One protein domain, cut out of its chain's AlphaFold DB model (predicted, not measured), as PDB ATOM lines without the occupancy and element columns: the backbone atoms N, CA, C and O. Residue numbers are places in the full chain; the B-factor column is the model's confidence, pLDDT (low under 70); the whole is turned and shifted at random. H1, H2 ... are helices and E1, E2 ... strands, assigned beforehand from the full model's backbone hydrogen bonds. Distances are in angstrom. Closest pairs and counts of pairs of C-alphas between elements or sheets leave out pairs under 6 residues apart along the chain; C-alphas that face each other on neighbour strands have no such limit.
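Overview. This is residues 6 to 118 of the 135 residues of an uncharacterized protein of Candidatus Methanofastidiosum sp (UniProt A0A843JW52). A two-stranded ribbon, E3 and E4, forms the middle of the domain: helix H1 packs over one face, mostly on E3, and the four-stranded sheet E6 E5 E7 E8 lies partly over the other, as a loose sandwich. The hairpin E1 and E2 sits to one side, with E1 near the last turns of H1; short helix H2 lies at one end of the long axis, and the hairpin E7 and E8 at the other. The printed part has 113 residues, in the order E1 E2 E3 H1 H2 E4 E5 E6 E7 E8; its class is mixed, helices and strands. The four-stranded sheet is mixed, and both two-stranded sheets are antiparallel. The whole is compact, with a radius of gyration of the C-alphas of 14.0 A and spans of 37 by 31 by 28 A.

Arrangement. E1, residues 8 to 11, and E2, residues 16 to 19, form an antiparallel hairpin, with N 10 and O 17 at 2.8 A. Residues 10 to 11 of E1 also pair, parallel, with residues 56 to 57. E3, residues 26 to 31, is antiparallel to E4, residues 71 to 76, with N 28 and O 74 at 2.9 A. The closest C-alphas of E3 and H1, residues 38 to 52, are those of Val 29 and Met 42, 6.6 A apart. H2, residues 64 to 68, is apart from H1 and E3. E5, residues 78 to 82, is antiparallel to E7, residues 106 to 110, over residues 78 to 80, with N 79 and O 107 at 2.9 A. It is parallel to E6, residues 95 to 97, over residues 80 to 82, with N 96 and O 80 at 3.0 A. E7 and E8, residues 113 to 117, form an antiparallel hairpin, with N 108 and O 115 at 2.8 A. The sheet E6 E5 E7 E8 and the sheet E3 E4 make a sandwich, two sheets face to face, their best planes 39 degrees apart; the C-alphas of Gly 74 and Leu 96 are the closest of E4 and E6, at 6.0 A. In H1 every O i to N i+4 pair is within hydrogen-bond range; in H2 0 of 1 is, beside 1 of 2 O i to N i+3 pairs.

Along the chain. E1 begins at C-alpha 8, (125.331, 98.410, 76.080). E3 measures 16.7 A, H1 20.2 A and E4 17.2 A from first to last C-alpha. E8 ends at C-alpha 117, (102.529, 108.552, 84.500).

Size, cuts and confidence. The C-alphas farthest apart, those of Pro 64 and Arg 112, are 40.7 A from each other. The printed part has no cut. The links H1 to H2 and E5 to E6 are long. Mean pLDDT of the printed part is 89.0, and residue 91 is under 70.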
ATOM      1  N   ARG A   6     125.537 106.109  77.302       92.38
ATOM      2  CA  ARG A   6     126.388 104.921  77.220       92.38
ATOM      3  C   ARG A   6     125.804 103.906  76.245       92.38
ATOM      4  O   ARG A   6     124.596 103.869  76.016       92.38
ATOM      5  N   SER A   7     126.673 103.070  75.694       93.19
ATOM      6  CA  SER A   7     126.260 101.931  74.876       93.19
ATOM      7  C   SER A   7     126.311 100.643  75.695       93.19
ATOM      8  O   SER A   7     127.166 100.509  76.569       93.19
ATOM      9  N   PHE A   8     125.401  99.713  75.416       92.75
ATOM     10  CA  PHE A   8     125.331  98.410  76.080       92.75
ATOM     11  C   PHE A   8     125.583  97.288  75.078       92.75
ATOM     12  O   PHE A   8     125.150  97.375  73.931       92.75
ATOM     13  N   LEU A   9     126.268  96.237  75.520       93.06
ATOM     14  CA  LEU A   9     126.591  95.079  74.692       93.06
ATOM     15  C   LEU A   9     125.476  94.044  74.832       93.06
ATOM     16  O   LEU A   9     125.150  93.637  75.947       93.06
ATOM     17  N   LEU A  10     124.871  93.652  73.717       91.69
ATOM     18  CA  LEU A  10     123.865  92.600  73.648       91.69
ATOM     19  C   LEU A  10     124.499  91.380  72.969       91.69
ATOM     20  O   LEU A  10     124.714  91.381  71.761       91.69
ATOM     21  N   GLU A  11     124.807  90.350  73.746       91.56
ATOM     22  CA  GLU A  11     125.438  89.125  73.254       91.56
ATOM     23  C   GLU A  11     124.368  88.137  72.785       91.56
ATOM     24  O   GLU A  11     123.489  87.760  73.567       91.56
ATOM     25  N   THR A  12     124.434  87.709  71.526       89.44
ATOM     26  CA  THR A  12     123.522  86.708  70.952       89.44
ATOM     27  C   THR A  12     124.261  85.393  70.683       89.44
ATOM     28  O   THR A  12     125.421  85.223  71.036       89.44
ATOM     29  N   ASP A  13     123.602  84.416  70.060       87.75
ATOM     30  CA  ASP A  13     124.262  83.186  69.606       87.75
ATOM     31  C   ASP A  13     125.089  83.365  68.319       87.75
ATOM     32  O   ASP A  13     125.842  82.462  67.949       87.75
ATOM     33  N   LYS A  14     124.942  84.499  67.625       90.62
ATOM     34  CA  LYS A  14     125.538  84.747  66.302       90.62
ATOM     35  C   LYS A  14     126.513  85.911  66.281       90.62
ATOM     36  O   LYS A  14     127.497  85.860  65.548       90.62
ATOM     37  N   GLU A  15     126.200  86.960  67.022       92.56
ATOM     38  CA  GLU A  15     126.919  88.228  66.994       92.56
ATOM     39  C   GLU A  15     126.709  89.031  68.281       92.56
ATOM     40  O   GLU A  15     125.731  88.836  69.010       92.56
ATOM     41  N   GLU A  16     127.604  89.987  68.502       92.31
ATOM     42  CA  GLU A  16     127.433  91.039  69.494       92.31
ATOM     43  C   GLU A  16     126.746  92.245  68.838       92.31
ATOM     44  O   GLU A  16     127.181  92.744  67.798       92.31
ATOM     45  N   ILE A  17     125.671  92.731  69.457       92.00
ATOM     46  CA  ILE A  17     124.926  93.910  69.013       92.00
ATOM     47  C   ILE A  17     125.179  95.046  70.003       92.00
ATOM     48  O   ILE A  17     124.972  94.901  71.207       92.00
ATOM     49  N   ILE A  18     125.572  96.217  69.499       92.50
ATOM     50  CA  ILE A  18     125.754  97.414  70.324       92.50
ATOM     51  C   ILE A  18     124.438  98.191  70.391       92.50
ATOM     52  O   ILE A  18     123.965  98.736  69.393       92.50
ATOM     53  N   LEU A  19     123.873  98.298  71.592       91.19
ATOM     54  CA  LEU A  19     122.745  99.173  71.881       91.19
ATOM     55  C   LEU A  19     123.246 100.571  72.252       91.19
ATOM     56  O   LEU A  19     123.616 100.821  73.400       91.19
ATOM     57  N   GLY A  20     123.252 101.481  71.280       92.44
ATOM     58  CA  GLY A  20     123.492 102.904  71.520       92.44
ATOM     59  C   GLY A  20     122.295 103.566  72.206       92.44
ATOM     60  O   GLY A  20     121.152 103.274  71.867       92.44
ATOM     61  N   THR A  21     122.551 104.468  73.158       93.69
ATOM     62  CA  THR A  21     121.487 105.192  73.872       93.69
ATOM     63  C   THR A  21     121.726 106.696  73.864       93.69
ATOM     64  O   THR A  21     122.858 107.163  73.743       93.69
ATOM     65  N   GLY A  22     120.655 107.472  73.992       93.00
ATOM     66  CA  GLY A  22     120.717 108.911  74.192       93.00
ATOM     67  C   GLY A  22     121.132 109.287  75.615       93.00
ATOM     68  O   GLY A  22     120.945 108.534  76.571       93.00
ATOM     69  N   ASN A  23     121.627 110.516  75.798       91.12
ATOM     70  CA  ASN A  23     121.960 111.065  77.125       91.12
ATOM     71  C   ASN A  23     120.783 111.027  78.101       91.12
ATOM     72  O   ASN A  23     120.969 110.985  79.322       91.12
ATOM     73  N   ASN A  24     119.570 111.076  77.549       92.62
ATOM     74  CA  ASN A  24     118.360 111.096  78.330       92.62
ATOM     75  C   ASN A  24     117.686 109.746  78.509       92.62
ATOM     76  O   ASN A  24     116.795 109.691  79.352       92.62
ATOM     77  N   ASP A  25     118.124 108.694  77.833       94.31
ATOM     78  CA  ASP A  25     117.446 107.409  77.909       94.31
ATOM     79  C   ASP A  25     117.558 106.807  79.311       94.31
ATOM     80  O   ASP A  25     118.413 107.161  80.140       94.31
ATOM     81  N   ILE A  26     116.646 105.886  79.590       95.00
ATOM     82  CA  ILE A  26     116.622 105.096  80.804       95.00
ATOM     83  C   ILE A  26     116.772 103.621  80.471       95.00
ATOM     84  O   ILE A  26     116.161 103.104  79.547       95.00
ATOM     85  N   LEU A  27     117.556 102.944  81.299       93.44
ATOM     86  CA  LEU A  27     117.588 101.498  81.404       93.44
ATOM     87  C   LEU A  27     116.676 101.081  82.558       93.44
ATOM     88  O   LEU A  27     116.805 101.587  83.686       93.44
ATOM     89  N   VAL A  28     115.757 100.167  82.282       93.94
ATOM     90  CA  VAL A  28     114.824  99.599  83.256       93.94
ATOM     91  C   VAL A  28     115.005  98.092  83.336       93.94
ATOM     92  O   VAL A  28     115.435  97.449  82.383       93.94
ATOM     93  N   VAL A  29     114.672  97.533  84.493       92.31
ATOM     94  CA  VAL A  29     114.656  96.091  84.716       92.31
ATOM     95  C   VAL A  29     113.373  95.734  85.453       92.31
ATOM     96  O   VAL A  29     112.961  96.454  86.364       92.31
ATOM     97  N   SER A  30     112.748  94.630  85.060       90.50
ATOM     98  CA  SER A  30     111.630  94.001  85.763       90.50
ATOM     99  C   SER A  30     112.017  92.576  86.141       90.50
ATOM    100  O   SER A  30     112.834  91.942  85.474       90.50
ATOM    101  N   SER A  31     111.455  92.082  87.240       90.94
ATOM    102  CA  SER A  31     111.691  90.728  87.728       90.94
ATOM    103  C   SER A  31     110.445  89.872  87.560       90.94
ATOM    104  O   SER A  31     109.346  90.287  87.913       90.94
ATOM    105  N   LEU A  32     110.642  88.631  87.120       86.50
ATOM    106  CA  LEU A  32     109.593  87.614  86.990       86.50
ATOM    107  C   LEU A  32     109.321  86.862  88.306       86.50
ATOM    108  O   LEU A  32     108.616  85.856  88.327       86.50
ATOM    109  N   PHE A  33     109.929  87.302  89.406       86.25
ATOM    110  CA  PHE A  33     109.743  86.750  90.745       86.25
ATOM    111  C   PHE A  33     109.915  87.834  91.805       86.25
ATOM    112  O   PHE A  33     110.624  88.822  91.605       86.25
ATOM    113  N   ASN A  34     109.301  87.626  92.965       86.81
ATOM    114  CA  ASN A  34     109.326  88.587  94.057       86.81
ATOM    115  C   ASN A  34     109.886  87.941  95.330       86.81
ATOM    116  O   ASN A  34     109.325  86.974  95.839       86.81
ATOM    117  N   ASN A  35     111.006  88.463  95.834       90.50
ATOM    118  CA  ASN A  35     111.559  88.113  97.142       90.50
ATOM    119  C   ASN A  35     112.342  89.297  97.732       90.50
ATOM    120  O   ASN A  35     112.598  90.289  97.058       90.50
ATOM    121  N   ASN A  36     112.777  89.197  98.988       90.25
ATOM    122  CA  ASN A  36     113.481  90.287  99.672       90.25
ATOM    123  C   ASN A  36     114.861  90.649  99.081       90.25
ATOM    124  O   ASN A  36     115.387  91.718  99.382       90.25
ATOM    125  N   LYS A  37     115.456  89.788  98.247       90.50
ATOM    126  CA  LYS A  37     116.770  90.016  97.622       90.50
ATOM    127  C   LYS A  37     116.667  90.682  96.252       90.50
ATOM    128  O   LYS A  37     117.644  91.284  95.808       90.50
ATOM    129  N   ILE A  38     115.510  90.594  95.587       91.75
ATOM    130  CA  ILE A  38     115.390  90.961  94.173       91.75
ATOM    131  C   ILE A  38     115.762  92.414  93.906       91.75
ATOM    132  O   ILE A  38     116.469  92.698  92.948       91.75
ATOM    133  N   LYS A  39     115.372  93.321  94.804       89.81
ATOM    134  CA  LYS A  39     115.675  94.745  94.688       89.81
ATOM    135  C   LYS A  39     117.183  94.992  94.626       89.81
ATOM    136  O   LYS A  39     117.650  95.697  93.741       89.81
ATOM    137  N   GLY A  40     117.951  94.372  95.526       90.94
ATOM    138  CA  GLY A  40     119.411  94.484  95.535       90.94
ATOM    139  C   GLY A  40     120.049  93.907  94.272       90.94
ATOM    140  O   GLY A  40     120.949  94.522  93.710       90.94
ATOM    141  N   ILE A  41     119.536  92.773  93.785       92.25
ATOM    142  CA  ILE A  41     120.005  92.132  92.547       92.25
ATOM    143  C   ILE A  41     119.722  93.019  91.328       92.25
ATOM    144  O   ILE A  41     120.627  93.261  90.537       92.25
ATOM    145  N   MET A  42     118.500  93.546  91.193       92.38
ATOM    146  CA  MET A  42     118.113  94.455  90.109       92.38
ATOM    147  C   MET A  42     118.996  95.702  90.090       92.38
ATOM    148  O   MET A  42     119.484  96.086  89.029       92.38
ATOM    149  N   MET A  43     119.248  96.303  91.262       91.31
ATOM    150  CA  MET A  43     120.167  97.435  91.358       91.31
ATOM    151  C   MET A  43     121.574  97.027  90.914       91.31
ATOM    152  O   MET A  43     122.114  97.665  90.020       91.31
ATOM    153  N   ALA A  44     122.141  95.952  91.471       91.00
ATOM    154  CA  ALA A  44     123.480  95.482  91.116       91.00
ATOM    155  C   ALA A  44     123.633  95.246  89.606       91.00
ATOM    156  O   ALA A  44     124.603  95.710  89.018       91.00
ATOM    157  N   TYR A  45     122.649  94.613  88.961       91.75
ATOM    158  CA  TYR A  45     122.664  94.409  87.514       91.75
ATOM    159  C   TYR A  45     122.599  95.719  86.737       91.75
ATOM    160  O   TYR A  45     123.417  95.922  85.849       91.75
ATOM    161  N   LEU A  46     121.678  96.629  87.074       92.44
ATOM    162  CA  LEU A  46     121.644  97.951  86.440       92.44
ATOM    163  C   LEU A  46     123.014  98.644  86.546       92.44
ATOM    164  O   LEU A  46     123.492  99.189  85.554       92.44
ATOM    165  N   TYR A  47     123.685  98.555  87.699       90.19
ATOM    166  CA  TYR A  47     125.034  99.098  87.886       90.19
ATOM    167  C   TYR A  47     126.087  98.429  87.022       90.19
ATOM    168  O   TYR A  47     126.838  99.127  86.346       90.19
ATOM    169  N   SER A  48     126.141  97.101  87.023       91.50
ATOM    170  CA  SER A  48     127.083  96.356  86.193       91.50
ATOM    171  C   SER A  48     126.916  96.706  84.714       91.50
ATOM    172  O   SER A  48     127.908  96.886  84.015       91.50
ATOM    173  N   LEU A  49     125.676  96.885  84.250       91.81
ATOM    174  CA  LEU A  49     125.395  97.305  82.880       91.81
ATOM    175  C   LEU A  49     125.879  98.734  82.621       91.81
ATOM    176  O   LEU A  49     126.656  98.953  81.700       91.81
ATOM    177  N   ARG A  50     125.453  99.723  83.419       90.94
ATOM    178  CA  ARG A  50     125.783 101.133  83.142       90.94
ATOM    179  C   ARG A  50     127.240 101.463  83.402       90.94
ATOM    180  O   ARG A  50     127.834 102.156  82.589       90.94
ATOM    181  N   GLU A  51     127.808 101.022  84.517       90.00
ATOM    182  CA  GLU A  51     129.158 101.436  84.912       90.00
ATOM    183  C   GLU A  51     130.247 100.579  84.288       90.00
ATOM    184  O   GLU A  51     131.273 101.118  83.882       90.00
ATOM    185  N   LEU A  52     130.013  99.268  84.195       89.25
ATOM    186  CA  LEU A  52     131.024  98.300  83.768       89.25
ATOM    187  C   LEU A  52     130.774  97.747  82.362       89.25
ATOM    188  O   LEU A  52     131.573  96.944  81.895       89.25
ATOM    189  N   SER A  53     129.699  98.167  81.687       87.25
ATOM    190  CA  SER A  53     129.322  97.682  80.350       87.25
ATOM    191  C   SER A  53     129.236  96.155  80.277       87.25
ATOM    192  O   SER A  53     129.641  95.552  79.286       87.25
ATOM    193  N   PHE A  54     128.739  95.515  81.345       92.00
ATOM    194  CA  PHE A  54     128.520  94.067  81.331       92.00
ATOM    195  C   PHE A  54     127.594  93.686  80.165       92.00
ATOM    196  O   PHE A  54     126.617  94.400  79.918       92.00
ATOM    197  N   PRO A  55     127.860  92.569  79.472       89.12
ATOM    198  CA  PRO A  55     127.016  92.147  78.369       89.12
ATOM    199  C   PRO A  55     125.658  91.646  78.877       89.12
ATOM    200  O   PRO A  55     125.563  90.907  79.862       89.12
ATOM    201  N   LEU A  56     124.597  92.032  78.173       89.31
ATOM    202  CA  LEU A  56     123.271  91.435  78.276       89.31
ATOM    203  C   LEU A  56     123.191  90.254  77.318       89.31
ATOM    204  O   LEU A  56     123.300  90.423  76.112       89.31
ATOM    205  N   VAL A  57     122.952  89.061  77.849       87.81
ATOM    206  CA  VAL A  57     122.804  87.862  77.020       87.81
ATOM    207  C   VAL A  57     121.372  87.762  76.500       87.81
ATOM    208  O   VAL A  57     120.424  87.666  77.284       87.81
ATOM    209  N   ILE A  58     121.224  87.721  75.180       85.69
ATOM    210  CA  ILE A  58     119.974  87.444  74.479       85.69
ATOM    211  C   ILE A  58     119.979  85.975  74.071       85.69
ATOM    212  O   ILE A  58     120.837  85.507  73.328       85.69
ATOM    213  N   LEU A  59     118.993  85.232  74.563       84.94
ATOM    214  CA  LEU A  59     118.852  83.816  74.258       84.94
ATOM    215  C   LEU A  59     117.781  83.599  73.193       84.94
ATOM    216  O   LEU A  59     116.649  84.055  73.341       84.94
ATOM    217  N   SER A  60     118.119  82.812  72.173       82.25
ATOM    218  CA  SER A  60     117.172  82.339  71.163       82.25
ATOM    219  C   SER A  60     115.977  81.613  71.800       82.25
ATOM    220  O   SER A  60     116.098  80.928  72.827       82.25
ATOM    221  N   LYS A  61     114.797  81.736  71.179       78.75
ATOM    222  CA  LYS A  61     113.564  81.085  71.650       78.75
ATOM    223  C   LYS A  61     113.790  79.580  71.834       78.75
ATOM    224  O   LYS A  61     114.305  78.907  70.948       78.75
ATOM    225  N   GLY A  62     113.389  79.049  72.989       81.00
ATOM    226  CA  GLY A  62     113.546  77.628  73.318       81.00
ATOM    227  C   GLY A  62     114.914  77.236  73.891       81.00
ATOM    228  O   GLY A  62     115.085  76.081  74.280       81.00
ATOM    229  N   HIS A  63     115.869  78.166  74.024       85.31
ATOM    230  CA  HIS A  63     117.165  77.872  74.636       85.31
ATOM    231  C   HIS A  63     117.001  77.361  76.084       85.31
ATOM    232  O   HIS A  63     116.299  78.005  76.869       85.31
ATOM    233  N   PRO A  64     117.668  76.275  76.523       86.81
ATOM    234  CA  PRO A  64     117.462  75.696  77.857       86.81
ATOM    235  C   PRO A  64     117.673  76.679  79.018       86.81
ATOM    236  O   PRO A  64     116.985  76.602  80.041       86.81
ATOM    237  N   ALA A  65     118.602  77.628  78.858       86.62
ATOM    238  CA  ALA A  65     118.904  78.630  79.878       86.62
ATOM    239  C   ALA A  65     117.861  79.756  79.978       86.62
ATOM    240  O   ALA A  65     117.833  80.435  81.001       86.62
ATOM    241  N   SER A  66     116.960  79.923  79.002       81.75
ATOM    242  CA  SER A  66     115.919  80.968  79.055       81.75
ATOM    243  C   SER A  66     115.003  80.811  80.275       81.75
ATOM    244  O   SER A  66     114.636  81.793  80.905       81.75
ATOM    245  N   LYS A  67     114.774  79.575  80.745       81.69
ATOM    246  CA  LYS A  67     114.050  79.282  82.000       81.69
ATOM    247  C   LYS A  67     114.713  79.874  83.257       81.69
ATOM    248  O   LYS A  67     114.046  80.042  84.287       81.69
ATOM    249  N   ARG A  68     116.024  80.143  83.192       84.94
ATOM    250  CA  ARG A  68     116.835  80.748  84.263       84.94
ATOM    251  C   ARG A  68     116.896  82.271  84.165       84.94
ATOM    252  O   ARG A  68     117.269  82.897  85.152       84.94
ATOM    253  N   LEU A  69     116.521  82.861  83.028       80.44
ATOM    254  CA  LEU A  69     116.376  84.307  82.918       80.44
ATOM    255  C   LEU A  69     115.139  84.717  83.712       80.44
ATOM    256  O   LEU A  69     114.014  84.325  83.414       80.44
ATOM    257  N   LYS A  70     115.379  85.441  84.800       85.56
ATOM    258  CA  LYS A  70     114.334  85.881  85.726       85.56
ATOM    259  C   LYS A  70     114.175  87.395  85.778       85.56
ATOM    260  O   LYS A  70     113.352  87.891  86.542       85.56
ATOM    261  N   MET A  71     114.962  88.108  84.984       89.25
ATOM    262  CA  MET A  71     114.892  89.550  84.826       89.25
ATOM    263  C   MET A  71     114.788  89.868  83.344       89.25
ATOM    264  O   MET A  71     115.428  89.210  82.524       89.25
ATOM    265  N   VAL A  72     113.985  90.871  83.030       88.06
ATOM    266  CA  VAL A  72     113.834  91.427  81.687       88.06
ATOM    267  C   VAL A  72     114.226  92.893  81.718       88.06
ATOM    268  O   VAL A  72     114.026  93.566  82.731       88.06
ATOM    269  N   TYR A  73     114.788  93.376  80.619       90.81
ATOM    270  CA  TYR A  73     115.321  94.727  80.510       90.81
ATOM    271  C   TYR A  73     114.594  95.485  79.409       90.81
ATOM    272  O   TYR A  73     114.192  94.895  78.411       90.81
ATOM    273  N   GLY A  74     114.453  96.788  79.606       91.62
ATOM    274  CA  GLY A  74     113.958  97.723  78.602       91.62
ATOM    275  C   GLY A  74     114.858  98.950  78.549       91.62
ATOM    276  O   GLY A  74     115.523  99.281  79.539       91.62
ATOM    277  N   CYS A  75     114.893  99.618  77.403       93.12
ATOM    278  CA  CYS A  75     115.713 100.798  77.178       93.12
ATOM    279  C   CYS A  75     115.008 101.791  76.249       93.12
ATOM    280  O   CYS A  75     114.404 101.394  75.256       93.12
ATOM    281  N   GLY A  76     115.105 103.080  76.574       94.62
ATOM    282  CA  GLY A  76     114.569 104.173  75.762       94.62
ATOM    283  C   GLY A  76     114.297 105.426  76.587       94.62
ATOM    284  O   GLY A  76     114.531 105.450  77.795       94.62
ATOM    285  N   ASP A  77     113.785 106.474  75.954       95.38
ATOM    286  CA  ASP A  77     113.317 107.697  76.619       95.38
ATOM    287  C   ASP A  77     111.921 107.536  77.249       95.38
ATOM    288  O   ASP A  77     111.540 108.281  78.153       95.38
ATOM    289  N   LYS A  78     111.175 106.519  76.818       96.25
ATOM    290  CA  LYS A  78     109.860 106.134  77.317       96.25
ATOM    291  C   LYS A  78     109.790 104.617  77.432       96.25
ATOM    292  O   LYS A  78     110.123 103.918  76.487       96.25
ATOM    293  N   ILE A  79     109.295 104.120  78.561       96.44
ATOM    294  CA  ILE A  79     108.959 102.706  78.749       96.44
ATOM    295  C   ILE A  79     107.467 102.583  79.041       96.44
ATOM    296  O   ILE A  79     106.936 103.317  79.876       96.44
ATOM    297  N   ILE A  80     106.805 101.639  78.382       95.25
ATOM    298  CA  ILE A  80     105.407 101.283  78.621       95.25
ATOM    299  C   ILE A  80     105.372  99.918  79.311       95.25
ATOM    300  O   ILE A  80     105.985  98.958  78.839       95.25
ATOM    301  N   LEU A  81     104.673  99.848  80.443       93.50
ATOM    302  CA  LEU A  81     104.387  98.588  81.117       93.50
ATOM    303  C   LEU A  81     103.168  97.932  80.468       93.50
ATOM    304  O   LEU A  81     102.122  98.568  80.359       93.50
ATOM    305  N   ASP A  82     103.302  96.681  80.044       90.31
ATOM    306  CA  ASP A  82     102.244  95.949  79.345       90.31
ATOM    307  C   ASP A  82     102.149  94.513  79.881       90.31
ATOM    308  O   ASP A  82     103.147  93.796  79.966       90.31
ATOM    309  N   SER A  83     100.954  94.090  80.289       84.81
ATOM    310  CA  SER A  83     100.703  92.733  80.783       84.81
ATOM    311  C   SER A  83     100.344  91.724  79.690       84.81
ATOM    312  O   SER A  83     100.367  90.519  79.933       84.81
ATOM    313  N   CYS A  84     100.061  92.187  78.470       81.69
ATOM    314  CA  CYS A  84      99.730  91.347  77.324       81.69
ATOM    315  C   CYS A  84     100.964  90.837  76.564       81.69
ATOM    316  O   CYS A  84     100.816  90.026  75.647       81.69
ATOM    317  N   ILE A  85     102.172  91.275  76.932       79.25
ATOM    318  CA  ILE A  85     103.417  90.812  76.314       79.25
ATOM    319  C   ILE A  85     104.073  89.689  77.119       79.25
ATOM    320  O   ILE A  85     104.192  89.736  78.345       79.25
ATOM    321  N   GLU A  86     104.551  88.669  76.410       75.50
ATOM    322  CA  GLU A  86     105.351  87.614  77.020       75.50
ATOM    323  C   GLU A  86     106.764  88.144  77.337       75.50
ATOM    324  O   GLU A  86     107.386  88.891  76.576       75.50
ATOM    325  N   ALA A  87     107.270  87.779  78.514       76.00
ATOM    326  CA  ALA A  87     108.546  88.263  79.019       76.00
ATOM    327  C   ALA A  87     109.706  87.920  78.068       76.00
ATOM    328  O   ALA A  87     109.996  86.752  77.819       76.00
ATOM    329  N   GLY A  88     110.405  88.949  77.583       70.69
ATOM    330  CA  GLY A  88     111.596  88.783  76.745       70.69
ATOM    331  C   GLY A  88     111.318  88.311  75.315       70.69
ATOM    332  O   GLY A  88     112.245  87.844  74.659       70.69
ATOM    333  N   THR A  89     110.075  88.405  74.826       70.81
ATOM    334  CA  THR A  89     109.721  87.992  73.455       70.81
ATOM    335  C   THR A  89     109.373  89.149  72.525       70.81
ATOM    336  O   THR A  89     109.323  88.946  71.311       70.81
ATOM    337  N   HIS A  90     109.153  90.352  73.060       72.75
ATOM    338  CA  HIS A  90     108.839  91.521  72.246       72.75
ATOM    339  C   HIS A  90     110.125  92.164  71.691       72.75
ATOM    340  O   HIS A  90     111.061  92.380  72.464       72.75
ATOM    341  N   PRO A  91     110.201  92.479  70.381       68.75
ATOM    342  CA  PRO A  91     111.389  93.107  69.789       68.75
ATOM    343  C   PRO A  91     111.604  94.545  70.281       68.75
ATOM    344  O   PRO A  91     112.735  95.030  70.328       68.75
ATOM    345  N   ASP A  92     110.522  95.222  70.660       79.44
ATOM    346  CA  ASP A  92     110.574  96.623  71.059       79.44
ATOM    347  C   ASP A  92     111.099  96.811  72.484       79.44
ATOM    348  O   ASP A  92     110.459  96.448  73.468       79.44
ATOM    349  N   GLN A  93     112.237  97.490  72.590       81.81
ATOM    350  CA  GLN A  93     112.935  97.743  73.856       81.81
ATOM    351  C   GLN A  93     112.215  98.735  74.781       81.81
ATOM    352  O   GLN A  93     112.529  98.813  75.970       81.81
ATOM    353  N   HIS A  94     111.252  99.487  74.242       86.62
ATOM    354  CA  HIS A  94     110.444 100.449  74.988       86.62
ATOM    355  C   HIS A  94     109.236  99.800  75.689       86.62
ATOM    356  O   HIS A  94     108.482 100.490  76.377       86.62
ATOM    357  N   LEU A  95     109.044  98.487  75.534       88.31
ATOM    358  CA  LEU A  95     108.005  97.716  76.210       88.31
ATOM    359  C   LEU A  95     108.615  96.832  77.297       88.31
ATOM    360  O   LEU A  95     109.664  96.218  77.114       88.31
ATOM    361  N   LEU A  96     107.942  96.754  78.442       90.56
ATOM    362  CA  LEU A  96     108.366  95.911  79.554       90.56
ATOM    363  C   LEU A  96     107.173  95.153  80.122       90.56
ATOM    364  O   LEU A  96     106.156  95.754  80.466       90.56
ATOM    365  N   CYS A  97     107.308  93.830  80.246       87.38
ATOM    366  CA  CYS A  97     106.214  93.013  80.748       87.38
ATOM    367  C   CYS A  97     105.900  93.356  82.210       87.38
ATOM    368  O   CYS A  97     106.806  93.502  83.046       87.38
ATOM    369  N   SER A  98     104.614  93.439  82.531       87.19
ATOM    370  CA  SER A  98     104.139  93.723  83.880       87.19
ATOM    371  C   SER A  98     103.006  92.793  84.301       87.19
ATOM    372  O   SER A  98     102.475  92.023  83.510       87.19
ATOM    373  N   VAL A  99     102.626  92.871  85.575       87.00
ATOM    374  CA  VAL A  99     101.328  92.354  86.025       87.00
ATOM    375  C   VAL A  99     100.212  93.293  85.562       87.00
ATOM    376  O   VAL A  99     100.478  94.472  85.300       87.00
ATOM    377  N   ASP A 100      98.979  92.792  85.494       88.44
ATOM    378  CA  ASP A 100      97.807  93.560  85.043       88.44
ATOM    379  C   ASP A 100      97.632  94.871  85.819       88.44
ATOM    380  O   ASP A 100      97.425  95.929  85.225       88.44
ATOM    381  N   ASP A 101      97.855  94.836  87.134       89.00
ATOM    382  CA  ASP A 101      97.743  96.002  88.019       89.00
ATOM    383  C   ASP A 101      98.698  97.149  87.660       89.00
ATOM    384  O   ASP A 101      98.458  98.288  88.059       89.00
ATOM    385  N   LEU A 102      99.769  96.878  86.909       91.19
ATOM    386  CA  LEU A 102     100.749  97.875  86.465       91.19
ATOM    387  C   LEU A 102     100.661  98.172  84.963       91.19
ATOM    388  O   LEU A 102     101.361  99.062  84.482       91.19
ATOM    389  N   SER A 103      99.806  97.458  84.231       93.12
ATOM    390  CA  SER A 103      99.653  97.625  82.787       93.12
ATOM    391  C   SER A 103      99.195  99.049  82.449       93.12
ATOM    392  O   SER A 103      98.395  99.658  83.171       93.12
ATOM    393  N   GLY A 104      99.757  99.620  81.388       93.56
ATOM    394  CA  GLY A 104      99.512 100.989  80.936       93.56
ATOM    395  C   GLY A 104     100.256 102.085  81.709       93.56
ATOM    396  O   GLY A 104     100.158 103.251  81.323       93.56
ATOM    397  N   ILE A 105     101.008 101.763  82.771       95.62
ATOM    398  CA  ILE A 105     101.889 102.748  83.419       95.62
ATOM    399  C   ILE A 105     103.031 103.098  82.467       95.62
ATOM    400  O   ILE A 105     103.666 102.221  81.879       95.62
ATOM    401  N   ILE A 106     103.320 104.393  82.353       96.31
ATOM    402  CA  ILE A 106     104.425 104.903  81.547       96.31
ATOM    403  C   ILE A 106     105.531 105.391  82.475       96.31
ATOM    404  O   ILE A 106     105.301 106.188  83.385       96.31
ATOM    405  N   ILE A 107     106.751 104.936  82.210       95.94
ATOM    406  CA  ILE A 107     107.967 105.419  82.851       95.94
ATOM    407  C   ILE A 107     108.672 106.321  81.838       95.94
ATOM    408  O   ILE A 107     109.216 105.843  80.844       95.94
ATOM    409  N   LEU A 108     108.636 107.629  82.076       96.25
ATOM    410  CA  LEU A 108     109.190 108.632  81.176       96.25
ATOM    411  C   LEU A 108     110.540 109.124  81.693       96.25
ATOM    412  O   LEU A 108     110.691 109.484  82.864       96.25
ATOM    413  N   ALA A 109     111.531 109.167  80.813       95.19
ATOM    414  CA  ALA A 109     112.803 109.775  81.118       95.19
ATOM    415  C   ALA A 109     112.703 111.300  81.057       95.19
ATOM    416  O   ALA A 109     112.208 111.883  80.097       95.19
ATOM    417  N   THR A 110     113.238 111.966  82.075       92.75
ATOM    418  CA  THR A 110     113.293 113.429  82.133       92.75
ATOM    419  C   THR A 110     114.725 113.892  82.365       92.75
ATOM    420  O   THR A 110     115.607 113.111  82.744       92.75
ATOM    421  N   THR A 111     114.990 115.182  82.172       86.88
ATOM    422  CA  THR A 111     116.302 115.776  82.487       86.88
ATOM    423  C   THR A 111     116.654 115.666  83.973       86.88
ATOM    424  O   THR A 111     117.829 115.664  84.325       86.88
ATOM    425  N   ARG A 112     115.651 115.524  84.853       84.31
ATOM    426  CA  ARG A 112     115.812 115.435  86.315       84.31
ATOM    427  C   ARG A 112     115.689 114.007  86.857       84.31
ATOM    428  O   ARG A 112     115.677 113.822  88.071       84.31
ATOM    429  N   GLY A 113     115.586 113.001  85.987       86.19
ATOM    430  CA  GLY A 113     115.461 111.599  86.375       86.19
ATOM    431  C   GLY A 113     114.341 110.896  85.622       86.19
ATOM    432  O   GLY A 113     114.438 110.702  84.414       86.19
ATOM    433  N   ILE A 114     113.324 110.455  86.361       91.62
ATOM    434  CA  ILE A 114     112.226 109.632  85.850       91.62
ATOM    435  C   ILE A 114     110.903 110.175  86.385       91.62
ATOM    436  O   ILE A 114     110.802 110.518  87.566       91.62
ATOM    437  N   GLU A 115     109.902 110.213  85.518       92.88
ATOM    438  CA  GLU A 115     108.508 110.484  85.843       92.88
ATOM    439  C   GLU A 115     107.673 109.218  85.620       92.88
ATOM    440  O   GLU A 115     107.933 108.449  84.695       92.88
ATOM    441  N   ILE A 116     106.705 108.974  86.503       93.44
ATOM    442  CA  ILE A 116     105.769 107.853  86.386       93.44
ATOM    443  C   ILE A 116     104.405 108.458  86.094       93.44
ATOM    444  O   ILE A 116     103.900 109.243  86.894       93.44
ATOM    445  N   ILE A 117     103.839 108.096  84.949       94.44
ATOM    446  CA  ILE A 117     102.529 108.552  84.500       94.44
ATOM    447  C   ILE A 117     101.581 107.363  84.595       94.44
ATOM    448  O   ILE A 117     101.770 106.350  83.919       94.44
ATOM    449  N   ASP A 118     100.552 107.505  85.425       94.44
ATOM    450  CA  ASP A 118      99.470 106.538  85.544       94.44
ATOM    451  C   ASP A 118      98.119 107.235  85.373       94.44
ATOM    452  O   ASP A 118      97.649 107.942  86.260       94.44
TER     453      ASP A 118